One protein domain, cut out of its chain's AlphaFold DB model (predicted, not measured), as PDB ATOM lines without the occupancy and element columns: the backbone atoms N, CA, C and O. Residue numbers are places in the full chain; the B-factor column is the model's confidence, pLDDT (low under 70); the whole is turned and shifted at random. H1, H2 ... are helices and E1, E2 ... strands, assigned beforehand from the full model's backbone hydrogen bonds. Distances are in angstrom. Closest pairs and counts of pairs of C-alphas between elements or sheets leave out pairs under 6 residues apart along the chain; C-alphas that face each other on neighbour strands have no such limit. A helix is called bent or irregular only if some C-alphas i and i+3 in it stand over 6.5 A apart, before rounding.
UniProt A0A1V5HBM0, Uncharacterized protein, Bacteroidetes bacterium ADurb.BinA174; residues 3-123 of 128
ATOM      1  N   LEU A   3     149.698 154.389 180.887       97.00
ATOM      2  CA  LEU A   3     149.494 153.448 181.984       97.00
ATOM      3  C   LEU A   3     150.564 153.707 183.042       97.00
ATOM      4  O   LEU A   3     151.748 153.557 182.749       97.00
ATOM      5  N   ARG A   4     150.169 154.091 184.257       95.94
ATOM      6  CA  ARG A   4     151.086 154.174 185.399       95.94
ATOM      7  C   ARG A   4     151.011 152.873 186.194       95.94
ATOM      8  O   ARG A   4     149.967 152.560 186.757       95.94
ATOM      9  N   VAL A   5     152.124 152.146 186.227       95.19
ATOM     10  CA  VAL A   5     152.270 150.878 186.952       95.19
ATOM     11  C   VAL A   5     152.730 151.143 188.385       95.19
ATOM     12  O   VAL A   5     153.674 151.905 188.608       95.19
ATOM     13  N   GLN A   6     152.082 150.489 189.343       93.38
ATOM     14  CA  GLN A   6     152.415 150.505 190.767       93.38
ATOM     15  C   GLN A   6     153.093 149.194 191.200       93.38
ATOM     16  O   GLN A   6     153.001 148.172 190.520       93.38
ATOM     17  N   GLN A   7     153.798 149.202 192.340       88.62
ATOM     18  CA  GLN A   7     154.533 148.021 192.843       88.62
ATOM     19  C   GLN A   7     153.636 146.804 193.134       88.62
ATOM     20  O   GLN A   7     154.110 145.678 193.084       88.62
ATOM     21  N   GLY A   8     152.343 147.005 193.407       87.81
ATOM     22  CA  GLY A   8     151.395 145.921 193.694       87.81
ATOM     23  C   GLY A   8     150.567 145.440 192.500       87.81
ATOM     24  O   GLY A   8     149.680 144.607 192.691       87.81
ATOM     25  N   ASP A   9     150.789 145.986 191.303       93.25
ATOM     26  CA  ASP A   9     149.987 145.640 190.132       93.25
ATOM     27  C   ASP A   9     150.407 144.276 189.571       93.25
ATOM     28  O   ASP A   9     151.592 143.972 189.410       93.25
ATOM     29  N   LYS A  10     149.418 143.440 189.242       94.00
ATOM     30  CA  LYS A  10     149.676 142.127 188.651       94.00
ATOM     31  C   LYS A  10     150.103 142.284 187.198       94.00
ATOM     32  O   LYS A  10     149.511 143.062 186.451       94.00
ATOM     33  N   LEU A  11     151.052 141.456 186.763       94.38
ATOM     34  CA  LEU A  11     151.482 141.427 185.366       94.38
ATOM     35  C   LEU A  11     150.313 141.144 184.406       94.38
ATOM     36  O   LEU A  11     150.249 141.748 183.341       94.38
ATOM     37  N   SER A  12     149.362 140.286 184.798       94.88
ATOM     38  CA  SER A  12     148.138 140.020 184.028       94.88
ATOM     39  C   SER A  12     147.348 141.291 183.725       94.88
ATOM     40  O   SER A  12     146.940 141.506 182.590       94.88
ATOM     41  N   ASP A  13     147.178 142.149 184.728       96.00
ATOM     42  CA  ASP A  13     146.338 143.342 184.644       96.00
ATOM     43  C   ASP A  13     147.018 144.387 183.751       96.00
ATOM     44  O   ASP A  13     146.383 145.006 182.898       96.00
ATOM     45  N   ILE A  14     148.342 144.516 183.881       95.75
ATOM     46  CA  ILE A  14     149.163 145.357 183.002       95.75
ATOM     47  C   ILE A  14     149.036 144.881 181.551       95.75
ATOM     48  O   ILE A  14     148.784 145.689 180.658       95.75
ATOM     49  N   LEU A  15     149.169 143.573 181.310       95.44
ATOM     50  CA  LEU A  15     149.035 142.994 179.974       95.44
ATOM     51  C   LEU A  15     147.638 143.222 179.393       95.44
ATOM     52  O   LEU A  15     147.541 143.564 178.221       95.44
ATOM     53  N   MET A  16     146.577 143.111 180.197       96.12
ATOM     54  CA  MET A  16     145.206 143.397 179.761       96.12
ATOM     55  C   MET A  16     145.019 144.848 179.308       96.12
ATOM     56  O   MET A  16     144.355 145.097 178.307       96.12
ATOM     57  N   VAL A  17     145.626 145.815 180.001       96.81
ATOM     58  CA  VAL A  17     145.580 147.225 179.577       96.81
ATOM     59  C   VAL A  17     146.333 147.429 178.267       96.81
ATOM     60  O   VAL A  17     145.864 148.141 177.376       96.81
ATOM     61  N   VAL A  18     147.507 146.808 178.130       95.75
ATOM     62  CA  VAL A  18     148.307 146.913 176.906       95.75
ATOM     63  C   VAL A  18     147.555 146.296 175.728       95.75
ATOM     64  O   VAL A  18     147.410 146.959 174.701       95.75
ATOM     65  N   THR A  19     146.989 145.098 175.881       95.19
ATOM     66  CA  THR A  19     146.214 144.443 174.817       95.19
ATOM     67  C   THR A  19     144.948 145.221 174.474       95.19
ATOM     68  O   THR A  19     144.670 145.418 173.292       95.19
ATOM     69  N   ALA A  20     144.221 145.749 175.463       96.56
ATOM     70  CA  ALA A  20     143.072 146.623 175.226       96.56
ATOM     71  C   ALA A  20     143.465 147.869 174.416       96.56
ATOM     72  O   ALA A  20     142.767 148.233 173.466       96.56
ATOM     73  N   SER A  21     144.616 148.481 174.722       95.69
ATOM     74  CA  SER A  21     145.122 149.627 173.959       95.69
ATOM     75  C   SER A  21     145.480 149.274 172.515       95.69
ATOM     76  O   SER A  21     145.208 150.062 171.612       95.69
ATOM     77  N   GLU A  22     146.033 148.084 172.271       94.56
ATOM     78  CA  GLU A  22     146.370 147.611 170.926       94.56
ATOM     79  C   GLU A  22     145.115 147.293 170.109       94.56
ATOM     80  O   GLU A  22     145.006 147.735 168.964       94.56
ATOM     81  N   ILE A  23     144.128 146.621 170.716       95.94
ATOM     82  CA  ILE A  23     142.819 146.340 170.105       95.94
ATOM     83  C   ILE A  23     142.117 147.649 169.725       95.94
ATOM     84  O   ILE A  23     141.651 147.798 168.595       95.94
ATOM     85  N   ALA A  24     142.093 148.623 170.638       95.69
ATOM     86  CA  ALA A  24     141.501 149.941 170.409       95.69
ATOM     87  C   ALA A  24     142.381 150.873 169.554       95.69
ATOM     88  O   ALA A  24     142.008 152.024 169.331       95.69
ATOM     89  N   ARG A  25     143.564 150.418 169.107       95.38
ATOM     90  CA  ARG A  25     144.563 151.209 168.361       95.38
ATOM     91  C   ARG A  25     144.902 152.546 169.030       95.38
ATOM     92  O   ARG A  25     145.159 153.550 168.369       95.38
ATOM     93  N   THR A  26     144.899 152.559 170.357       94.44
ATOM     94  CA  THR A  26     145.164 153.742 171.171       94.44
ATOM     95  C   THR A  26     146.645 153.789 171.541       94.44
ATOM     96  O   THR A  26     147.125 152.875 172.214       94.44
ATOM     97  N   PRO A  27     147.391 154.848 171.172       94.12
ATOM     98  CA  PRO A  27     148.790 154.978 171.565       94.12
ATOM     99  C   PRO A  27     148.947 154.990 173.092       94.12
ATOM    100  O   PRO A  27     148.406 155.867 173.785       94.12
ATOM    101  N   LEU A  28     149.708 154.023 173.606       95.56
ATOM    102  CA  LEU A  28     149.935 153.807 175.030       95.56
ATOM    103  C   LEU A  28     151.426 153.871 175.361       95.56
ATOM    104  O   LEU A  28     152.232 153.169 174.753       95.56
ATOM    105  N   PHE A  29     151.761 154.665 176.376       96.56
ATOM    106  CA  PHE A  29     153.054 154.613 177.055       96.56
ATOM    107  C   PHE A  29     152.898 153.951 178.422       96.56
ATOM    108  O   PHE A  29     151.917 154.205 179.123       96.56
ATOM    109  N   ILE A  30     153.870 153.136 178.819       96.56
ATOM    110  CA  ILE A  30     153.906 152.469 180.122       96.56
ATOM    111  C   ILE A  30     154.907 153.216 181.002       96.56
ATOM    112  O   ILE A  30     156.112 153.151 180.777       96.56
ATOM    113  N   SER A  31     154.403 153.945 181.992       95.62
ATOM    114  CA  SER A  31     155.200 154.607 183.020       95.62
ATOM    115  C   SER A  31     155.386 153.661 184.196       95.62
ATOM    116  O   SER A  31     154.407 153.223 184.804       95.62
ATOM    117  N   ILE A  32     156.633 153.359 184.533       95.12
ATOM    118  CA  ILE A  32     156.971 152.405 185.589       95.12
ATOM    119  C   ILE A  32     158.205 152.879 186.350       95.12
ATOM    120  O   ILE A  32     159.099 153.504 185.776       95.12
ATOM    121  N   ASP A  33     158.232 152.610 187.650       94.19
ATOM    122  CA  ASP A  33     159.395 152.904 188.481       94.19
ATOM    123  C   ASP A  33     160.554 151.930 188.194       94.19
ATOM    124  O   ASP A  33     160.330 150.797 187.761       94.19
ATOM    125  N   ALA A  34     161.793 152.364 188.423       90.88
ATOM    126  CA  ALA A  34     162.984 151.547 188.196       90.88
ATOM    127  C   ALA A  34     163.049 150.331 189.136       90.88
ATOM    128  O   ALA A  34     163.606 149.300 188.764       90.88
ATOM    129  N   GLU A  35     162.460 150.446 190.326       89.75
ATOM    130  CA  GLU A  35     162.483 149.409 191.365       89.75
ATOM    131  C   GLU A  35     161.366 148.361 191.215       89.75
ATOM    132  O   GLU A  35     161.261 147.440 192.020       89.75
ATOM    133  N   ASN A  36     160.497 148.487 190.208       90.25
ATOM    134  CA  ASN A  36     159.356 147.587 190.052       90.25
ATOM    135  C   ASN A  36     159.779 146.212 189.500       90.25
ATOM    136  O   ASN A  36     160.442 146.123 188.465       90.25
ATOM    137  N   GLU A  37     159.311 145.135 190.131       90.69
ATOM    138  CA  GLU A  37     159.617 143.745 189.756       90.69
ATOM    139  C   GLU A  37     159.217 143.406 188.308       90.69
ATOM    140  O   GLU A  37     159.917 142.665 187.611       90.69
ATOM    141  N   ASN A  38     158.130 144.002 187.809       90.12
ATOM    142  CA  ASN A  38     157.612 143.748 186.464       90.12
ATOM    143  C   ASN A  38     158.419 144.454 185.358       90.12
ATOM    144  O   ASN A  38     158.181 144.204 184.172       90.12
ATOM    145  N   LEU A  39     159.375 145.327 185.701       91.06
ATOM    146  CA  LEU A  39     160.102 146.160 184.738       91.06
ATOM    147  C   LEU A  39     160.830 145.341 183.670       91.06
ATOM    148  O   LEU A  39     160.752 145.665 182.486       91.06
ATOM    149  N   ASN A  40     161.530 144.283 184.077       90.31
ATOM    150  CA  ASN A  40     162.327 143.464 183.162       90.31
ATOM    151  C   ASN A  40     161.440 142.695 182.176       90.31
ATOM    152  O   ASN A  40     161.704 142.707 180.974       90.31
ATOM    153  N   ALA A  41     160.357 142.089 182.672       91.62
ATOM    154  CA  ALA A  41     159.392 141.374 181.843       91.62
ATOM    155  C   ALA A  41     158.726 142.313 180.826       91.62
ATOM    156  O   ALA A  41     158.633 141.995 179.642       91.62
ATOM    157  N   LEU A  42     158.324 143.507 181.268       91.69
ATOM    158  CA  LEU A  42     157.721 144.499 180.386       91.69
ATOM    159  C   LEU A  42     158.723 145.017 179.353       91.69
ATOM    160  O   LEU A  42     158.363 145.125 178.185       91.69
ATOM    161  N   LYS A  43     159.980 145.284 179.733       91.88
ATOM    162  CA  LYS A  43     161.030 145.708 178.788       91.88
ATOM    163  C   LYS A  43     161.281 144.681 177.691       91.88
ATOM    164  O   LYS A  43     161.499 145.082 176.555       91.88
ATOM    165  N   MET A  44     161.211 143.388 178.002       90.81
ATOM    166  CA  MET A  44     161.345 142.331 176.993       90.81
ATOM    167  C   MET A  44     160.197 142.323 175.978       90.81
ATOM    168  O   MET A  44     160.425 142.017 174.813       90.81
ATOM    169  N   LEU A  45     158.977 142.649 176.409       90.31
ATOM    170  CA  LEU A  45     157.783 142.580 175.563       90.31
ATOM    171  C   LEU A  45     157.478 143.897 174.830       90.31
ATOM    172  O   LEU A  45     156.977 143.875 173.711       90.31
ATOM    173  N   PHE A  46     157.764 145.043 175.456       90.38
ATOM    174  CA  PHE A  46     157.276 146.361 175.031       90.38
ATOM    175  C   PHE A  46     158.330 147.471 175.177       90.38
ATOM    176  O   PHE A  46     157.991 148.590 175.574       90.38
ATOM    177  N   ALA A  47     159.600 147.177 174.874       86.56
ATOM    178  CA  ALA A  47     160.729 148.106 175.022       86.56
ATOM    179  C   ALA A  47     160.423 149.533 174.526       86.56
ATOM    180  O   ALA A  47     160.658 150.501 175.248       86.56
ATOM    181  N   ASP A  48     159.812 149.654 173.346       90.00
ATOM    182  CA  ASP A  48     159.568 150.935 172.667       90.00
ATOM    183  C   ASP A  48     158.486 151.800 173.336       90.00
ATOM    184  O   ASP A  48     158.392 153.003 173.087       90.00
ATOM    185  N   LYS A  49     157.644 151.198 174.185       90.88
ATOM    186  CA  LYS A  49     156.506 151.865 174.839       90.88
ATOM    187  C   LYS A  49     156.794 152.228 176.298       90.88
ATOM    188  O   LYS A  49     155.976 152.904 176.927       90.88
ATOM    189  N   ILE A  50     157.920 151.785 176.858       94.12
ATOM    190  CA  ILE A  50     158.222 151.923 178.287       94.12
ATOM    191  C   ILE A  50     158.994 153.203 178.576       94.12
ATOM    192  O   ILE A  50     160.021 153.497 177.972       94.12
ATOM    193  N   LYS A  51     158.534 153.918 179.599       94.31
ATOM    194  CA  LYS A  51     159.261 155.002 180.247       94.31
ATOM    195  C   LYS A  51     159.546 154.634 181.694       94.31
ATOM    196  O   LYS A  51     158.635 154.528 182.515       94.31
ATOM    197  N   THR A  52     160.826 154.448 182.005       93.56
ATOM    198  CA  THR A  52     161.280 154.282 183.388       93.56
ATOM    199  C   THR A  52     161.373 155.657 184.037       93.56
ATOM    200  O   THR A  52     162.204 156.468 183.633       93.56
ATOM    201  N   GLN A  53     160.503 155.942 185.001       92.94
ATOM    202  CA  GLN A  53     160.444 157.248 185.655       92.94
ATOM    203  C   GLN A  53     159.845 157.153 187.057       92.94
ATOM    204  O   GLN A  53     158.901 156.390 187.299       92.94
ATOM    205  N   SER A  54     160.368 157.985 187.957       94.00
ATOM    206  CA  SER A  54     159.823 158.147 189.301       94.00
ATOM    207  C   SER A  54     158.447 158.813 189.264       94.00
ATOM    208  O   SER A  54     158.016 159.378 188.251       94.00
ATOM    209  N   GLU A  55     157.742 158.759 190.391       93.44
ATOM    210  CA  GLU A  55     156.439 159.407 190.528       93.44
ATOM    211  C   GLU A  55     156.509 160.926 190.299       93.44
ATOM    212  O   GLU A  55     155.647 161.495 189.635       93.44
ATOM    213  N   GLU A  56     157.555 161.583 190.792       93.88
ATOM    214  CA  GLU A  56     157.726 163.036 190.687       93.88
ATOM    215  C   GLU A  56     157.885 163.483 189.233       93.88
ATOM    216  O   GLU A  56     157.226 164.425 188.793       93.88
ATOM    217  N   VAL A  57     158.697 162.750 188.467       95.44
ATOM    218  CA  VAL A  57     158.870 162.983 187.030       95.44
ATOM    219  C   VAL A  57     157.563 162.705 186.290       95.44
ATOM    220  O   VAL A  57     157.163 163.484 185.428       95.44
ATOM    221  N   PHE A  58     156.843 161.637 186.651       96.06
ATOM    222  CA  PHE A  58     155.538 161.346 186.051       96.06
ATOM    223  C   PHE A  58     154.524 162.472 186.269       96.06
ATOM    224  O   PHE A  58     153.851 162.861 185.317       96.06
ATOM    225  N   VAL A  59     154.435 163.018 187.484       95.88
ATOM    226  CA  VAL A  59     153.530 164.131 187.808       95.88
ATOM    227  C   VAL A  59     153.857 165.372 186.969       95.88
ATOM    228  O   VAL A  59     152.941 166.055 186.511       95.88
ATOM    229  N   GLN A  60     155.139 165.646 186.714       95.31
ATOM    230  CA  GLN A  60     155.564 166.759 185.857       95.31
ATOM    231  C   GLN A  60     155.224 166.544 184.379       95.31
ATOM    232  O   GLN A  60     154.852 167.499 183.710       95.31
ATOM    233  N   GLU A  61     155.325 165.311 183.873       95.12
ATOM    234  CA  GLU A  61     155.024 164.979 182.471       95.12
ATOM    235  C   GLU A  61     153.545 164.665 182.200       95.12
ATOM    236  O   GLU A  61     153.179 164.293 181.081       95.12
ATOM    237  N   MET A  62     152.681 164.738 183.215       94.94
ATOM    238  CA  MET A  62     151.306 164.252 183.104       94.94
ATOM    239  C   MET A  62     150.455 165.068 182.117       94.94
ATOM    240  O   MET A  62     149.485 164.554 181.560       94.94
ATOM    241  N   ASP A  63     150.831 166.321 181.857       95.12
ATOM    242  CA  ASP A  63     150.230 167.216 180.865       95.12
ATOM    243  C   ASP A  63     150.309 166.659 179.434       95.12
ATOM    244  O   ASP A  63     149.335 166.787 178.683       95.12
ATOM    245  N   LYS A  64     151.395 165.943 179.105       95.12
ATOM    246  CA  LYS A  64     151.670 165.341 177.784       95.12
ATOM    247  C   LYS A  64     150.685 164.242 177.378       95.12
ATOM    248  O   LYS A  64     150.676 163.815 176.224       95.12
ATOM    249  N   TYR A  65     149.872 163.746 178.308       93.50
ATOM    250  CA  TYR A  65     148.968 162.621 178.083       93.50
ATOM    251  C   TYR A  65     147.512 163.041 178.237       93.50
ATOM    252  O   TYR A  65     147.152 163.691 179.208       93.50
ATOM    253  N   GLU A  66     146.628 162.632 177.327       90.69
ATOM    254  CA  GLU A  66     145.197 162.962 177.449       90.69
ATOM    255  C   GLU A  66     144.500 162.262 178.628       90.69
ATOM    256  O   GLU A  66     143.681 162.872 179.308       90.69
ATOM    257  N   ARG A  67     144.822 160.985 178.869       92.50
ATOM    258  CA  ARG A  67     144.171 160.123 179.867       92.50
ATOM    259  C   ARG A  67     145.214 159.262 180.575       92.50
ATOM    260  O   ARG A  67     146.143 158.765 179.922       92.50
ATOM    261  N   VAL A  68     145.032 159.081 181.882       95.81
ATOM    262  CA  VAL A  68     145.874 158.238 182.741       95.81
ATOM    263  C   VAL A  68     145.101 156.975 183.114       95.81
ATOM    264  O   VAL A  68     143.944 157.050 183.526       95.81
ATOM    265  N   ARG A  69     145.737 155.813 182.978       96.38
ATOM    266  CA  ARG A  69     145.217 154.504 183.386       96.38
ATOM    267  C   ARG A  69     146.102 153.915 184.465       96.38
ATOM    268  O   ARG A  69     147.317 154.082 184.428       96.38
ATOM    269  N   THR A  70     145.481 153.215 185.397       96.25
ATOM    270  CA  THR A  70     146.133 152.451 186.463       96.25
ATOM    271  C   THR A  70     145.343 151.176 186.718       96.25
ATOM    272  O   THR A  70     144.181 151.098 186.317       96.25
ATOM    273  N   CYS A  71     145.957 150.188 187.366       95.00
ATOM    274  CA  CYS A  71     145.283 148.927 187.679       95.00
ATOM    275  C   CYS A  71     144.594 148.937 189.056       95.00
ATOM    276  O   CYS A  71     143.865 147.998 189.391       95.00
ATOM    277  N   SER A  72     144.820 149.979 189.862       92.88
ATOM    278  CA  SER A  72     144.221 150.133 191.186       92.88
ATOM    279  C   SER A  72     144.133 151.598 191.631       92.88
ATOM    280  O   SER A  72     144.829 152.473 191.123       92.88
ATOM    281  N   GLU A  73     143.304 151.857 192.643       90.69
ATOM    282  CA  GLU A  73     143.115 153.184 193.257       90.69
ATOM    283  C   GLU A  73     144.274 153.621 194.170       90.69
ATOM    284  O   GLU A  73     144.268 154.742 194.685       90.69
ATOM    285  N   LYS A  74     145.280 152.754 194.367       89.00
ATOM    286  CA  LYS A  74     146.442 152.972 195.244       89.00
ATOM    287  C   LYS A  74     147.447 153.933 194.604       89.00
ATOM    288  O   LYS A  74     148.560 153.555 194.245       89.00
ATOM    289  N   LEU A  75     147.035 155.184 194.454       90.44
ATOM    290  CA  LEU A  75     147.844 156.283 193.945       90.44
ATOM    291  C   LEU A  75     148.105 157.305 195.044       90.44
ATOM    292  O   LEU A  75     147.296 157.487 195.956       90.44
ATOM    293  N   SER A  76     149.223 158.015 194.932       93.31
ATOM    294  CA  SER A  76     149.491 159.138 195.816       93.31
ATOM    295  C   SER A  76     148.514 160.289 195.566       93.31
ATOM    296  O   SER A  76     148.024 160.519 194.456       93.31
ATOM    297  N   VAL A  77     148.278 161.082 196.610       94.75
ATOM    298  CA  VAL A  77     147.432 162.281 196.530       94.75
ATOM    299  C   VAL A  77     147.986 163.295 195.520       94.75
ATOM    300  O   VAL A  77     147.211 164.001 194.880       94.75
ATOM    301  N   LYS A  78     149.312 163.330 195.315       95.31
ATOM    302  CA  LYS A  78     149.970 164.234 194.358       95.31
ATOM    303  C   LYS A  78     149.481 164.005 192.926       95.31
ATOM    304  O   LYS A  78     149.239 164.971 192.207       95.31
ATOM    305  N   ILE A  79     149.293 162.744 192.525       95.56
ATOM    306  CA  ILE A  79     148.795 162.397 191.186       95.56
ATOM    307  C   ILE A  79     147.359 162.905 191.007       95.56
ATOM    308  O   ILE A  79     147.058 163.552 190.005       95.56
ATOM    309  N   TYR A  80     146.488 162.684 191.997       96.12
ATOM    310  CA  TYR A  80     145.108 163.179 191.952       96.12
ATOM    311  C   TYR A  80     145.036 164.708 191.925       96.12
ATOM    312  O   TYR A  80     144.292 165.266 191.121       96.12
ATOM    313  N   GLN A  81     145.832 165.392 192.752       96.69
ATOM    314  CA  GLN A  81     145.900 166.856 192.765       96.69
ATOM    315  C   GLN A  81     146.328 167.404 191.407       96.69
ATOM    316  O   GLN A  81     145.679 168.307 190.879       96.69
ATOM    317  N   LYS A  82     147.369 166.821 190.804       96.62
ATOM    318  CA  LYS A  82     147.823 167.261 189.486       96.62
ATOM    319  C   LYS A  82     146.794 166.969 188.396       96.62
ATOM    320  O   LYS A  82     146.637 167.763 187.473       96.62
ATOM    321  N   ALA A  83     146.072 165.854 188.486       96.06
ATOM    322  CA  ALA A  83     145.041 165.518 187.510       96.06
ATOM    323  C   ALA A  83     143.851 166.472 187.614       96.06
ATOM    324  O   ALA A  83     143.350 166.911 186.582       96.06
ATOM    325  N   ALA A  84     143.464 166.856 188.833       96.00
ATOM    326  CA  ALA A  84     142.447 167.873 189.069       96.00
ATOM    327  C   ALA A  84     142.871 169.247 188.522       96.00
ATOM    328  O   ALA A  84     142.082 169.887 187.833       96.00
ATOM    329  N   GLU A  85     144.120 169.664 188.754       97.00
ATOM    330  CA  GLU A  85     144.689 170.904 188.198       97.00
ATOM    331  C   GLU A  85     144.638 170.918 186.661       97.00
ATOM    332  O   GLU A  85     144.299 171.930 186.053       97.00
ATOM    333  N   LEU A  86     144.941 169.781 186.027       96.69
ATOM    334  CA  LEU A  86     144.961 169.633 184.568       96.69
ATOM    335  C   LEU A  86     143.593 169.281 183.954       96.69
ATOM    336  O   LEU A  86     143.502 169.144 182.733       96.69
ATOM    337  N   GLY A  87     142.554 169.065 184.767       94.94
ATOM    338  CA  GLY A  87     141.244 168.593 184.307       94.94
ATOM    339  C   GLY A  87     141.273 167.207 183.644       94.94
ATOM    340  O   GLY A  87     140.496 166.942 182.727       94.94
ATOM    341  N   LYS A  88     142.188 166.323 184.058       93.44
ATOM    342  CA  LYS A  88     142.375 164.988 183.471       93.44
ATOM    343  C   LYS A  88     141.681 163.907 184.291       93.44
ATOM    344  O   LYS A  88     141.742 163.891 185.516       93.44
ATOM    345  N   TYR A  89     141.083 162.947 183.592       91.25
ATOM    346  CA  TYR A  89     140.507 161.753 184.205       91.25
ATOM    347  C   TYR A  89     141.572 160.667 184.421       91.25
ATOM    348  O   TYR A  89     142.359 160.367 183.515       91.25
ATOM    349  N   ILE A  90     141.556 160.061 185.612       95.38
ATOM    350  CA  ILE A  90     142.361 158.889 185.960       95.38
ATOM    351  C   ILE A  90     141.426 157.682 186.057       95.38
ATOM    352  O   ILE A  90     140.574 157.620 186.939       95.38
ATOM    353  N   ALA A  91     141.611 156.702 185.177       95.25
ATOM    354  CA  ALA A  91     140.903 155.429 185.241       95.25
ATOM    355  C   ALA A  91     141.629 154.478 186.211       95.25
ATOM    356  O   ALA A  91     142.680 153.917 185.874       95.25
ATOM    357  N   THR A  92     141.068 154.308 187.409       95.19
ATOM    358  CA  THR A  92     141.649 153.542 188.534       95.19
ATOM    359  C   THR A  92     141.103 152.131 188.710       95.19
ATOM    360  O   THR A  92     141.662 151.336 189.461       95.19
ATOM    361  N   GLN A  93     140.017 151.812 188.010       93.56
ATOM    362  CA  GLN A  93     139.330 150.527 188.109       93.56
ATOM    363  C   GLN A  93     140.254 149.381 187.699       93.56
ATOM    364  O   GLN A  93     140.975 149.497 186.711       93.56
ATOM    365  N   THR A  94     140.213 148.251 188.395       94.50
ATOM    366  CA  THR A  94     140.970 147.074 187.955       94.50
ATOM    367  C   THR A  94     140.528 146.651 186.548       94.50
ATOM    368  O   THR A  94     139.324 146.672 186.280       94.50
ATOM    369  N   PRO A  95     141.460 146.314 185.635       95.62
ATOM    370  CA  PRO A  95     141.118 145.935 184.271       95.62
ATOM    371  C   PRO A  95     140.163 144.746 184.240       95.62
ATOM    372  O   PRO A  95     140.373 143.747 184.930       95.62
ATOM    373  N   LEU A  96     139.108 144.856 183.439       95.62
ATOM    374  CA  LEU A  96     138.093 143.811 183.321       95.62
ATOM    375  C   LEU A  96     138.354 142.936 182.095       95.62
ATOM    376  O   LEU A  96     138.713 143.428 181.029       95.62
ATOM    377  N   ALA A  97     138.127 141.626 182.232       94.25
ATOM    378  CA  ALA A  97     138.155 140.710 181.086       94.25
ATOM    379  C   ALA A  97     136.976 140.962 180.127       94.25
ATOM    380  O   ALA A  97     137.058 140.658 178.939       94.25
ATOM    381  N   GLU A  98     135.889 141.550 180.638       96.38
ATOM    382  CA  GLU A  98     134.742 141.986 179.849       96.38
ATOM    383  C   GLU A  98     135.113 143.213 179.001       96.38
ATOM    384  O   GLU A  98     135.049 144.364 179.448       96.38
ATOM    385  N   GLY A  99     135.495 142.956 177.749       94.50
ATOM    386  CA  GLY A  99     135.979 143.979 176.826       94.50
ATOM    387  C   GLY A  99     134.965 145.088 176.542       94.50
ATOM    388  O   GLY A  99     135.368 146.229 176.340       94.50
ATOM    389  N   ARG A 100     133.653 144.803 176.591       94.19
ATOM    390  CA  ARG A 100     132.615 145.830 176.388       94.19
ATOM    391  C   ARG A 100     132.731 146.979 177.389       94.19
ATOM    392  O   ARG A 100     132.435 148.114 177.032       94.19
ATOM    393  N   LEU A 101     133.136 146.684 178.622       95.31
ATOM    394  CA  LEU A 101     133.321 147.687 179.668       95.31
ATOM    395  C   LEU A 101     134.739 148.253 179.646       95.31
ATOM    396  O   LEU A 101     134.903 149.469 179.684       95.31
ATOM    397  N   GLU A 102     135.757 147.393 179.540       96.19
ATOM    398  CA  GLU A 102     137.151 147.847 179.592       96.19
ATOM    399  C   GLU A 102     137.490 148.777 178.418       96.19
ATOM    400  O   GLU A 102     138.112 149.818 178.624       96.19
ATOM    401  N   LEU A 103     137.029 148.472 177.198       96.00
ATOM    402  CA  LEU A 103     137.374 149.250 176.001       96.00
ATOM    403  C   LEU A 103     136.839 150.693 176.021       96.00
ATOM    404  O   LEU A 103     137.400 151.551 175.333       96.00
ATOM    405  N   LEU A 104     135.839 151.007 176.855       94.88
ATOM    406  CA  LEU A 104     135.344 152.380 177.043       94.88
ATOM    407  C   LEU A 104     136.441 153.328 177.554       94.88
ATOM    408  O   LEU A 104     136.448 154.515 177.225       94.88
ATOM    409  N   HIS A 105     137.436 152.809 178.283       94.88
ATOM    410  CA  HIS A 105     138.577 153.597 178.761       94.88
ATOM    411  C   HIS A 105     139.565 153.992 177.655       94.88
ATOM    412  O   HIS A 105     140.444 154.822 177.909       94.88
ATOM    413  N   TYR A 106     139.421 153.465 176.437       95.38
ATOM    414  CA  TYR A 106     140.381 153.640 175.336       95.38
ATOM    415  C   TYR A 106     139.786 154.394 174.142       95.38
ATOM    416  O   TYR A 106     140.527 154.959 173.346       95.38
ATOM    417  N   VAL A 107     138.458 154.487 174.045       93.12
ATOM    418  CA  VAL A 107     137.776 155.201 172.956       93.12
ATOM    419  C   VAL A 107     137.261 156.579 173.390       93.12
ATOM    420  O   VAL A 107     137.186 156.906 174.583       93.12
ATOM    421  N   LYS A 108     136.931 157.407 172.395       91.12
ATOM    422  CA  LYS A 108     136.157 158.642 172.554       91.12
ATOM    423  C   LYS A 108     134.866 158.474 171.768       91.12
ATOM    424  O   LYS A 108     134.908 158.164 170.581       91.12
ATOM    425  N   GLU A 109     133.741 158.663 172.435       92.25
ATOM    426  CA  GLU A 109     132.444 158.648 171.768       92.25
ATOM    427  C   GLU A 109     132.311 159.892 170.886       92.25
ATOM    428  O   GLU A 109     132.680 160.999 171.287       92.25
ATOM    429  N   GLN A 110     131.801 159.707 169.671       94.44
ATOM    430  CA  GLN A 110     131.578 160.784 168.718       94.44
ATOM    431  C   GLN A 110     130.250 160.548 168.005       94.44
ATOM    432  O   GLN A 110     129.997 159.461 167.492       94.44
ATOM    433  N   SER A 111     129.416 161.582 167.959       95.62
ATOM    434  CA  SER A 111     128.238 161.615 167.100       95.62
ATOM    435  C   SER A 111     128.537 162.508 165.903       95.62
ATOM    436  O   SER A 111     129.005 163.637 166.068       95.62
ATOM    437  N   VAL A 112     128.291 161.994 164.702       93.81
ATOM    438  CA  VAL A 112     128.384 162.751 163.453       93.81
ATOM    439  C   VAL A 112     127.016 162.690 162.801       93.81
ATOM    440  O   VAL A 112     126.492 161.606 162.554       93.81
ATOM    441  N   THR A 113     126.417 163.854 162.579       91.19
ATOM    442  CA  THR A 113     125.085 163.971 161.982       91.19
ATOM    443  C   THR A 113     125.223 164.563 160.593       91.19
ATOM    444  O   THR A 113     125.897 165.576 160.415       91.19
ATOM    445  N   PHE A 114     124.570 163.929 159.627       87.44
ATOM    446  CA  PHE A 114     124.522 164.380 158.245       87.44
ATOM    447  C   PHE A 114     123.080 164.702 157.870       87.44
ATOM    448  O   PHE A 114     122.153 163.970 158.219       87.44
ATOM    449  N   GLU A 115     122.899 165.792 157.134       86.56
ATOM    450  CA  GLU A 115     121.630 166.105 156.491       86.56
ATOM    451  C   GLU A 115     121.642 165.537 155.073       86.56
ATOM    452  O   GLU A 115     122.378 166.011 154.214       86.56
ATOM    453  N   TYR A 116     120.813 164.523 154.825       85.31
ATOM    454  CA  TYR A 116     120.730 163.863 153.514       85.31
ATOM    455  C   TYR A 116     119.676 164.476 152.585       85.31
ATOM    456  O   TYR A 116     119.573 164.110 151.415       85.31
ATOM    457  N   HIS A 117     118.850 165.396 153.091       86.44
ATOM    458  CA  HIS A 117     117.864 166.077 152.266       86.44
ATOM    459  C   HIS A 117     118.477 167.273 151.533       86.44
ATOM    460  O   HIS A 117     119.229 168.065 152.103       86.44
ATOM    461  N   ARG A 118     118.064 167.473 150.284       85.00
ATOM    462  CA  ARG A 118     118.237 168.739 149.576       85.00
ATOM    463  C   ARG A 118     116.857 169.339 149.359       85.00
ATOM    464  O   ARG A 118     116.071 168.818 148.575       85.00
ATOM    465  N   TYR A 119     116.548 170.405 150.097       89.25
ATOM    466  CA  TYR A 119     115.220 171.041 150.100       89.25
ATOM    467  C   TYR A 119     114.066 170.068 150.415       89.25
ATOM    468  O   TYR A 119     113.008 170.128 149.798       89.25
ATOM    469  N   GLY A 120     114.272 169.133 151.346       86.00
ATOM    470  CA  GLY A 120     113.256 168.141 151.721       86.00
ATOM    471  C   GLY A 120     113.141 166.931 150.785       86.00
ATOM    472  O   GLY A 120     112.448 165.980 151.131       86.00
ATOM    473  N   SER A 121     113.846 166.914 149.649       85.12
ATOM    474  CA  SER A 121     113.971 165.723 148.799       85.12
ATOM    475  C   SER A 121     115.177 164.895 149.235       85.12
ATOM    476  O   SER A 121     116.287 165.424 149.307       85.12
ATOM    477  N   ILE A 122     114.979 163.602 149.493       86.75
ATOM    478  CA  ILE A 122     116.056 162.647 149.783       86.75
ATOM    479  C   ILE A 122     116.266 161.761 148.552       86.75
ATOM    480  O   ILE A 122     115.407 160.958 148.201       86.75
ATOM    481  N   ASN A 123     117.377 161.968 147.845       75.81
ATOM    482  CA  ASN A 123     117.713 161.201 146.637       75.81
ATOM    483  C   ASN A 123     119.015 160.402 146.800       75.81
ATOM    484  O   ASN A 123     119.281 159.506 146.006       75.81
TER     485      ASN A 123
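What this domain is: This is residues 3 to 123 of the 128 residues of an uncharacterized protein of Bacteroidetes bacterium ADurb.BinA174 (UniProt A0A1V5HBM0). A compact body of short helices, long links and one two-stranded sheet trails a thin tail, residues 108 to 123, which sticks out and makes most of the length. In the body H1, H2 and H5 lie toward one side and H3 and H4 toward the opposite side, with the strands E1 and E2 between H2 and H3. The printed part has 121 residues, with five named helices and two named strands in the order H1 E1 H2 E2 H3 H4 H5; the sheet, E1 beside E2, is parallel. The class is mostly helix, though under half of the residues are in named elements. The whole is loose, with a radius of gyration of the C-alphas of 18.2 A and spans of 67 by 31 by 25 A.

How they stand to each other: Start at H1, residues 11 to 23, then pass a tight link to E1, residues 29 to 32. Next come H2, residues 39 to 49, and E2, residues 50 to 52. E1, H2 and E2 make a strand-helix-strand unit, two parallel neighbour strands with a helix between them in the chain, and its crossover is right-handed. Look across the strands, whose directions differ by 31 degrees: N 51 and O 30 are 2.8 A apart and N 32 and O 51 are 3.1 A apart, both within hydrogen-bond range. H1 and H2 are near each other, with 8 pairs of C-alphas within 10 A. Find H3 at residues 55 to 60 and H4 at residues 77 to 85; they only just touch, with 3 pairs of C-alphas within 8 A, the closest those of Val 59 and Ile 79 at 6.1 A. They run the same way at a shallow tilt of 13 degrees. H5, residues 99 to 105, only just touches H1, with 3 pairs within 8 A made by residue 20 of H1 alone; the closest C-alphas are those of Ala 20 and Leu 103, 6.3 A apart, and the lines stand about perpendicular at 82 degrees. H4 and H5 are apart. In H1, H3 and H4 every O i to N i+4 pair is within hydrogen-bond range; in H2 5 of 7 are, and in H5 1 of 3, beside 3 of 4 O i to N i+3 pairs.

Where its parts are: Find C-alpha 11 at (151.482, 141.427, 185.366); from there H1 runs 18.2 A to C-alpha 23. E1 spans 9.6 A and E2 6.4 A. H2 spans 12.0 A and is irregular, with C-alphas 45 and 48 9.0 A apart. H3 spans 8.8 A and H4 12.3 A. H5 runs 10.1 A to C-alpha 105 at (138.577, 153.597, 178.761).

The domain as a whole: The C-alphas of Glu 35 and Ser 121, the two farthest apart, are 66.6 A apart. Without residues 108 to 123, which stand free, the body spans 31 by 29 by 23 A. The links H3 to H4 and H4 to H5 are long; in them residues 68 to 69 pair with residues 90 to 91, parallel. The printed part has no cut, and no printed residue has a pLDDT under 70.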